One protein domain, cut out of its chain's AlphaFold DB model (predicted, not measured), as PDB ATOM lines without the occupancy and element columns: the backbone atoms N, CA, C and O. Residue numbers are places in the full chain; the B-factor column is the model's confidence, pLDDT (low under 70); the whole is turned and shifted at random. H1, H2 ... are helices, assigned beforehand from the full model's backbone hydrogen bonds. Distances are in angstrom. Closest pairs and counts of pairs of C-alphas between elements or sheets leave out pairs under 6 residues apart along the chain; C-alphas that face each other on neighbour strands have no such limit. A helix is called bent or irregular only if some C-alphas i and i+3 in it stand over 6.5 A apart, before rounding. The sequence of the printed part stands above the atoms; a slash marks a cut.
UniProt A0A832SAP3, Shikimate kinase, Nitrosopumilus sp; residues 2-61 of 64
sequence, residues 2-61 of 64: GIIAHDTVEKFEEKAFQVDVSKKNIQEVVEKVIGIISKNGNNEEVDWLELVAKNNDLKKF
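This is residues 2 to 61 of the 64 residues of the protein "Shikimate kinase" of Nitrosopumilus sp (UniProt A0A832SAP3). What shape does the printed part make? It is a loose, flat chain of helices with few contacts: H1 and H2 stand well separated, joined by a link that runs between them, and after H2 a second link crosses the first and leads back to H3, beside the beginning of H1, with the little H4 following at one end of the longest axis. What is it made of? The printed part has 60 residues, with four named helices in the order H1, H2, H3, H4 and no named strand; the class is all helix, and the helices hold 37 residues. How spread out is it? The whole is loose, with a radius of gyration of the C-alphas of 13.6 A, and the C-alphas span 40 by 29 by 13 A.

What comes near H1, residues 2 to 15? H3, residues 48 to 54, is close but not clearly touching; the closest C-alphas are those of Gly 2 and Trp 48, 6.4 A apart. The two run opposite ways at a shallow tilt of 30 degrees. Where do H2, residues 26 to 37, and H4, residues 57 to 60, stand? H2 is apart from H1, H3 and H4, and H4 is apart from H1. H4 is close to H3 but not clearly touching it, and the closest C-alphas are those of Val 52 and Leu 58, at 6.6 A. What do the backbone N and O atoms show? Every O i to N i+4 pair is within hydrogen-bond range in H2 and H3, and 8 of 10 are in H1; H4 is too short for such a pair.

Where does H1 run? It begins at C-alpha 2 (271.573, 210.983, 187.523) and reaches C-alpha 15, 17.8 A away. It is irregular: C-alphas 11 and 14 are 9.2 A apart. How long are the later helices? H2 goes 16.7 A from Ile 26, with its C-alpha at (265.633, 187.636, 188.195), to Ile 37. H3 measures 9.8 A from Trp 48 to Lys 54, and H4 runs 5.8 A from Asp 57 to C-alpha 60 (260.310, 217.105, 179.652).

How large is it, and is it cut? The two C-alphas farthest apart are those of Ser 38 and Lys 59, at 40.4 A, and the printed part has no cut. How are the helices linked? The links H1 to H2 and H2 to H3 are short, with 10 residues each, and H3 to H4 is tight, with 2. Which part stands free, and where is confidence low? Residues 22 to 28 stand free, of which 26 to 28 belong to H2. The mean pLDDT of the printed part is 72.1, and it is under 70 in residues 2 to 5, 13 to 15 and 39 to 61.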
ATOM      1  N   GLY A   2     270.154 210.587 187.449       57.03
ATOM      2  CA  GLY A   2     271.573 210.983 187.523       57.03
ATOM      3  C   GLY A   2     272.021 211.613 188.852       57.03
ATOM      4  O   GLY A   2     273.074 211.245 189.348       57.03
ATOM      5  N   ILE A   3     271.204 212.472 189.482       61.47
ATOM      6  CA  ILE A   3     271.565 213.119 190.765       61.47
ATOM      7  C   ILE A   3     271.679 212.105 191.917       61.47
ATOM      8  O   ILE A   3     272.620 212.164 192.691       61.47
ATOM      9  N   ILE A   4     270.778 211.120 192.006       68.12
ATOM     10  CA  ILE A   4     270.824 210.106 193.078       68.12
ATOM     11  C   ILE A   4     272.020 209.166 192.880       68.12
ATOM     12  O   ILE A   4     272.675 208.800 193.853       68.12
ATOM     13  N   ALA A   5     272.312 208.784 191.630       66.94
ATOM     14  CA  ALA A   5     273.478 207.966 191.306       66.94
ATOM     15  C   ALA A   5     274.782 208.713 191.636       66.94
ATOM     16  O   ALA A   5     275.643 208.154 192.307       66.94
ATOM     17  N   HIS A   6     274.876 209.986 191.241       70.00
ATOM     18  CA  HIS A   6     276.004 210.862 191.548       70.00
ATOM     19  C   HIS A   6     276.203 211.029 193.060       70.00
ATOM     20  O   HIS A   6     277.273 210.709 193.558       70.00
ATOM     21  N   ASP A   7     275.165 211.415 193.809       70.69
ATOM     22  CA  ASP A   7     275.251 211.610 195.264       70.69
ATOM     23  C   ASP A   7     275.618 210.322 196.013       70.69
ATOM     24  O   ASP A   7     276.293 210.357 197.041       70.69
ATOM     25  N   THR A   8     275.157 209.169 195.521       70.75
ATOM     26  CA  THR A   8     275.457 207.867 196.130       70.75
ATOM     27  C   THR A   8     276.907 207.463 195.869       70.75
ATOM     28  O   THR A   8     277.574 206.993 196.787       70.75
ATOM     29  N   VAL A   9     277.413 207.670 194.650       71.06
ATOM     30  CA  VAL A   9     278.827 207.431 194.332       71.06
ATOM     31  C   VAL A   9     279.717 208.432 195.072       71.06
ATOM     32  O   VAL A   9     280.709 208.016 195.643       71.06
ATOM     33  N   GLU A  10     279.340 209.707 195.175       74.62
ATOM     34  CA  GLU A  10     280.111 210.720 195.909       74.62
ATOM     35  C   GLU A  10     280.170 210.432 197.421       74.62
ATOM     36  O   GLU A  10     281.213 210.585 198.047       74.62
ATOM     37  N   LYS A  11     279.065 209.981 198.037       75.06
ATOM     38  CA  LYS A  11     279.034 209.702 199.487       75.06
ATOM     39  C   LYS A  11     279.629 208.364 199.892       75.06
ATOM     40  O   LYS A  11     280.067 208.222 201.034       75.06
ATOM     41  N   PHE A  12     279.526 207.360 199.029       73.50
ATOM     42  CA  PHE A  12     279.845 205.981 199.387       73.50
ATOM     43  C   PHE A  12     280.966 205.382 198.537       73.50
ATOM     44  O   PHE A  12     281.337 204.249 198.834       73.50
ATOM     45  N   GLU A  13     281.485 206.122 197.546       65.31
ATOM     46  CA  GLU A  13     282.603 205.832 196.625       65.31
ATOM     47  C   GLU A  13     282.884 204.333 196.438       65.31
ATOM     48  O   GLU A  13     282.331 203.699 195.542       65.31
ATOM     49  N   GLU A  14     283.693 203.731 197.312       64.25
ATOM     50  CA  GLU A  14     284.145 202.334 197.219       64.25
ATOM     51  C   GLU A  14     283.104 201.254 197.576       64.25
ATOM     52  O   GLU A  14     283.358 200.064 197.385       64.25
ATOM     53  N   LYS A  15     281.946 201.614 198.139       69.69
ATOM     54  CA  LYS A  15     280.909 200.665 198.597       69.69
ATOM     55  C   LYS A  15     279.595 200.765 197.825       69.69
ATOM     56  O   LYS A  15     278.656 200.032 198.143       69.69
ATOM     57  N   ALA A  16     279.510 201.659 196.843       73.69
ATOM     58  CA  ALA A  16     278.348 201.788 195.977       73.69
ATOM     59  C   ALA A  16     278.553 200.980 194.690       73.69
ATOM     60  O   ALA A  16     279.481 201.234 193.927       73.69
ATOM     61  N   PHE A  17     277.649 200.035 194.433       76.88
ATOM     62  CA  PHE A  17     277.654 199.222 193.218       76.88
ATOM     63  C   PHE A  17     276.373 199.456 192.432       76.88
ATOM     64  O   PHE A  17     275.280 199.460 193.005       76.88
ATOM     65  N   GLN A  18     276.506 199.638 191.122       75.62
ATOM     66  CA  GLN A  18     275.361 199.746 190.226       75.62
ATOM     67  C   GLN A  18     275.077 198.383 189.591       75.62
ATOM     68  O   GLN A  18     275.989 197.665 189.190       75.62
ATOM     69  N   VAL A  19     273.794 198.023 189.517       79.62
ATOM     70  CA  VAL A  19     273.330 196.802 188.851       79.62
ATOM     71  C   VAL A  19     272.231 197.196 187.882       79.62
ATOM     72  O   VAL A  19     271.132 197.576 188.290       79.62
ATOM     73  N   ASP A  20     272.521 197.103 186.588       79.62
ATOM     74  CA  ASP A  20     271.483 197.228 185.572       79.62
ATOM     75  C   ASP A  20     270.605 195.965 185.602       79.62
ATOM     76  O   ASP A  20     271.117 194.846 185.553       79.62
ATOM     77  N   VAL A  21     269.287 196.142 185.658       82.56
ATOM     78  CA  VAL A  21     268.289 195.056 185.605       82.56
ATOM     79  C   VAL A  21     267.491 195.062 184.295       82.56
ATOM     80  O   VAL A  21     266.545 194.294 184.118       82.56
ATOM     81  N   SER A  22     267.852 195.943 183.363       80.56
ATOM     82  CA  SER A  22     267.137 196.161 182.115       80.56
ATOM     83  C   SER A  22     267.212 194.909 181.249       80.56
ATOM     84  O   SER A  22     268.290 194.483 180.844       80.56
ATOM     85  N   LYS A  23     266.054 194.329 180.914       83.00
ATOM     86  CA  LYS A  23     265.941 193.129 180.059       83.00
ATOM     87  C   LYS A  23     266.652 191.875 180.607       83.00
ATOM     88  O   LYS A  23     266.858 190.940 179.839       83.00
ATOM     89  N   LYS A  24     266.998 191.837 181.898       82.81
ATOM     90  CA  LYS A  24     267.600 190.669 182.567       82.81
ATOM     91  C   LYS A  24     266.552 189.886 183.348       82.81
ATOM     92  O   LYS A  24     265.566 190.461 183.819       82.81
ATOM     93  N   ASN A  25     266.754 188.579 183.495       87.38
ATOM     94  CA  ASN A  25     265.908 187.755 184.352       87.38
ATOM     95  C   ASN A  25     266.310 187.906 185.837       87.38
ATOM     96  O   ASN A  25     267.402 188.358 186.176       87.38
ATOM     97  N   ILE A  26     265.412 187.510 186.745       85.44
ATOM     98  CA  ILE A  26     265.633 187.636 188.195       85.44
ATOM     99  C   ILE A  26     266.843 186.809 188.668       85.44
ATOM    100  O   ILE A  26     267.588 187.275 189.524       85.44
ATOM    101  N   GLN A  27     267.061 185.611 188.119       85.75
ATOM    102  CA  GLN A  27     268.211 184.767 188.474       85.75
ATOM    103  C   GLN A  27     269.540 185.428 188.091       85.75
ATOM    104  O   GLN A  27     270.425 185.506 188.935       85.75
ATOM    105  N   GLU A  28     269.650 185.991 186.886       84.62
ATOM    106  CA  GLU A  28     270.845 186.693 186.400       84.62
ATOM    107  C   GLU A  28     271.187 187.903 187.280       84.62
ATOM    108  O   GLU A  28     272.354 188.173 187.571       84.62
ATOM    109  N   VAL A  29     270.164 188.633 187.740       85.88
ATOM    110  CA  VAL A  29     270.339 189.762 188.662       85.88
ATOM    111  C   VAL A  29     270.825 189.278 190.030       85.88
ATOM    112  O   VAL A  29     271.748 189.865 190.595       85.88
ATOM    113  N   VAL A  30     270.244 188.199 190.560       86.44
ATOM    114  CA  VAL A  30     270.633 187.633 191.861       86.44
ATOM    115  C   VAL A  30     272.064 187.095 191.830       86.44
ATOM    116  O   VAL A  30     272.834 187.383 192.746       86.44
ATOM    117  N   GLU A  31     272.457 186.379 190.776       84.56
ATOM    118  CA  GLU A  31     273.831 185.892 190.603       84.56
ATOM    119  C   GLU A  31     274.837 187.045 190.539       84.56
ATOM    120  O   GLU A  31     275.886 186.986 191.186       84.56
ATOM    121  N   LYS A  32     274.493 188.141 189.849       83.19
ATOM    122  CA  LYS A  32     275.314 189.359 189.823       83.19
ATOM    123  C   LYS A  32     275.484 189.989 191.199       83.19
ATOM    124  O   LYS A  32     276.607 190.302 191.588       83.19
ATOM    125  N   VAL A  33     274.396 190.152 191.950       83.38
ATOM    126  CA  VAL A  33     274.443 190.727 193.304       83.38
ATOM    127  C   VAL A  33     275.293 189.857 194.232       83.38
ATOM    128  O   VAL A  33     276.140 190.377 194.959       83.38
ATOM    129  N   ILE A  34     275.138 188.531 194.167       83.94
ATOM    130  CA  ILE A  34     275.964 187.587 194.934       83.94
ATOM    131  C   ILE A  34     277.443 187.698 194.530       83.94
ATOM    132  O   ILE A  34     278.308 187.701 195.408       83.94
ATOM    133  N   GLY A  35     277.746 187.842 193.237       82.25
ATOM    134  CA  GLY A  35     279.110 188.030 192.730       82.25
ATOM    135  C   GLY A  35     279.781 189.318 193.224       82.25
ATOM    136  O   GLY A  35     280.951 189.293 193.613       82.25
ATOM    137  N   ILE A  36     279.027 190.421 193.279       80.94
ATOM    138  CA  ILE A  36     279.480 191.716 193.815       80.94
ATOM    139  C   ILE A  36     279.783 191.603 195.316       80.94
ATOM    140  O   ILE A  36     280.869 191.973 195.762       80.94
ATOM    141  N   ILE A  37     278.863 191.026 196.098       80.00
ATOM    142  CA  ILE A  37     279.038 190.839 197.550       80.00
ATOM    143  C   ILE A  37     280.224 189.908 197.849       80.00
ATOM    144  O   ILE A  37     280.954 190.117 198.818       80.00
ATOM    145  N   SER A  38     280.461 188.917 196.988       79.19
ATOM    146  CA  SER A  38     281.550 187.940 197.125       79.19
ATOM    147  C   SER A  38     282.932 188.474 196.703       79.19
ATOM    148  O   SER A  38     283.872 187.690 196.586       79.19
ATOM    149  N   LYS A  39     283.087 189.799 196.518       65.25
ATOM    150  CA  LYS A  39     284.354 190.507 196.217       65.25
ATOM    151  C   LYS A  39     285.044 190.138 194.892       65.25
ATOM    152  O   LYS A  39     286.226 190.429 194.732       65.25
ATOM    153  N   ASN A  40     284.331 189.556 193.924       57.44
ATOM    154  CA  ASN A  40     284.905 189.183 192.620       57.44
ATOM    155  C   ASN A  40     284.293 189.947 191.428       57.44
ATOM    156  O   ASN A  40     284.557 189.607 190.276       57.44
ATOM    157  N   GLY A  41     283.439 190.941 191.686       54.62
ATOM    158  CA  GLY A  41     282.723 191.691 190.653       54.62
ATOM    159  C   GLY A  41     283.305 193.086 190.432       54.62
ATOM    160  O   GLY A  41     283.367 193.881 191.368       54.62
ATOM    161  N   ASN A  42     283.680 193.387 189.187       56.28
ATOM    162  CA  ASN A  42     283.916 194.761 188.740       56.28
ATOM    163  C   ASN A  42     282.606 195.559 188.815       56.28
ATOM    164  O   ASN A  42     281.539 195.031 188.495       56.28
ATOM    165  N   ASN A  43     282.697 196.824 189.232       59.94
ATOM    166  CA  ASN A  43     281.565 197.747 189.240       59.94
ATOM    167  C   ASN A  43     281.055 197.937 187.803       59.94
ATOM    168  O   ASN A  43     281.857 198.166 186.895       59.94
ATOM    169  N   GLU A  44     279.745 197.817 187.583       63.94
ATOM    170  CA  GLU A  44     279.167 198.132 186.278       63.94
ATOM    171  C   GLU A  44     279.020 199.653 186.174       63.94
ATOM    172  O   GLU A  44     278.274 200.265 186.935       63.94
ATOM    173  N   GLU A  45     279.733 200.275 185.236       63.19
ATOM    174  CA  GLU A  45     279.503 201.678 184.897       63.19
ATOM    175  C   GLU A  45     278.292 201.753 183.961       63.19
ATOM    176  O   GLU A  45     278.337 201.300 182.816       63.19
ATOM    177  N   VAL A  46     277.170 202.258 184.475       63.44
ATOM    178  CA  VAL A  46     275.951 202.465 183.686       63.44
ATOM    179  C   VAL A  46     275.986 203.872 183.096       63.44
ATOM    180  O   VAL A  46     276.038 204.854 183.837       63.44
ATOM    181  N   ASP A  47     275.902 203.979 181.768       67.06
ATOM    182  CA  ASP A  47     275.775 205.269 181.088       67.06
ATOM    183  C   ASP A  47     274.327 205.785 181.172       67.06
ATOM    184  O   ASP A  47     273.442 205.488 180.361       67.06
ATOM    185  N   TRP A  48     274.078 206.575 182.214       69.81
ATOM    186  CA  TRP A  48     272.784 207.203 182.455       69.81
ATOM    187  C   TRP A  48     272.437 208.285 181.424       69.81
ATOM    188  O   TRP A  48     271.250 208.544 181.218       69.81
ATOM    189  N   LEU A  49     273.430 208.918 180.786       67.62
ATOM    190  CA  LEU A  49     273.201 209.946 179.765       67.62
ATOM    191  C   LEU A  49     272.608 209.315 178.506       67.62
ATOM    192  O   LEU A  49     271.622 209.834 177.976       67.62
ATOM    193  N   GLU A  50     273.138 208.165 178.082       67.50
ATOM    194  CA  GLU A  50     272.603 207.436 176.930       67.50
ATOM    195  C   GLU A  50     271.164 206.955 177.185       67.50
ATOM    196  O   GLU A  50     270.283 207.124 176.337       67.50
ATOM    197  N   LEU A  51     270.877 206.429 178.383       69.25
ATOM    198  CA  LEU A  51     269.529 205.979 178.762       69.25
ATOM    199  C   LEU A  51     268.507 207.122 178.763       69.25
ATOM    200  O   LEU A  51     267.398 206.970 178.249       69.25
ATOM    201  N   VAL A  52     268.885 208.273 179.314       67.25
ATOM    202  CA  VAL A  52     268.039 209.470 179.387       67.25
ATOM    203  C   VAL A  52     267.796 210.073 177.997       67.25
ATOM    204  O   VAL A  52     266.678 210.508 177.701       67.25
ATOM    205  N   ALA A  53     268.800 210.047 177.115       68.94
ATOM    206  CA  ALA A  53     268.652 210.451 175.719       68.94
ATOM    207  C   ALA A  53     267.714 209.506 174.951       68.94
ATOM    208  O   ALA A  53     266.819 209.958 174.235       68.94
ATOM    209  N   LYS A  54     267.864 208.191 175.144       69.50
ATOM    210  CA  LYS A  54     267.063 207.158 174.472       69.50
ATOM    211  C   LYS A  54     265.602 207.140 174.917       69.50
ATOM    212  O   LYS A  54     264.720 206.934 174.086       69.50
ATOM    213  N   ASN A  55     265.343 207.390 176.197       68.69
ATOM    214  CA  ASN A  55     263.987 207.518 176.734       68.69
ATOM    215  C   ASN A  55     263.374 208.905 176.498       68.69
ATOM    216  O   ASN A  55     262.211 209.121 176.837       68.69
ATOM    217  N   ASN A  56     264.120 209.832 175.878       65.75
ATOM    218  CA  ASN A  56     263.660 211.183 175.555       65.75
ATOM    219  C   ASN A  56     263.194 211.967 176.804       65.75
ATOM    220  O   ASN A  56     262.388 212.894 176.711       65.75
ATOM    221  N   ASP A  57     263.724 211.612 177.979       61.69
ATOM    222  CA  ASP A  57     263.349 212.189 179.275       61.69
ATOM    223  C   ASP A  57     263.771 213.664 179.389       61.69
ATOM    224  O   ASP A  57     263.129 214.448 180.090       61.69
ATOM    225  N   LEU A  58     264.809 214.081 178.650       63.81
ATOM    226  CA  LEU A  58     265.285 215.472 178.631       63.81
ATOM    227  C   LEU A  58     264.282 216.435 177.998       63.81
ATOM    228  O   LEU A  58     264.207 217.585 178.425       63.81
ATOM    229  N   LYS A  59     263.455 215.986 177.042       63.00
ATOM    230  CA  LYS A  59     262.430 216.861 176.448       63.00
ATOM    231  C   LYS A  59     261.458 217.401 177.491       63.00
ATOM    232  O   LYS A  59     260.972 218.511 177.329       63.00
ATOM    233  N   LYS A  60     261.205 216.663 178.575       62.62
ATOM    234  CA  LYS A  60     260.310 217.105 179.652       62.62
ATOM    235  C   LYS A  60     260.867 218.291 180.453       62.62
ATOM    236  O   LYS A  60     260.089 219.015 181.061       62.62
ATOM    237  N   PHE A  61     262.185 218.483 180.457       63.78
ATOM    238  CA  PHE A  61     262.855 219.557 181.197       63.78
ATOM    239  C   PHE A  61     263.246 220.748 180.313       63.78
ATOM    240  O   PHE A  61     263.438 221.840 180.836       63.78
TER     241      PHE A  61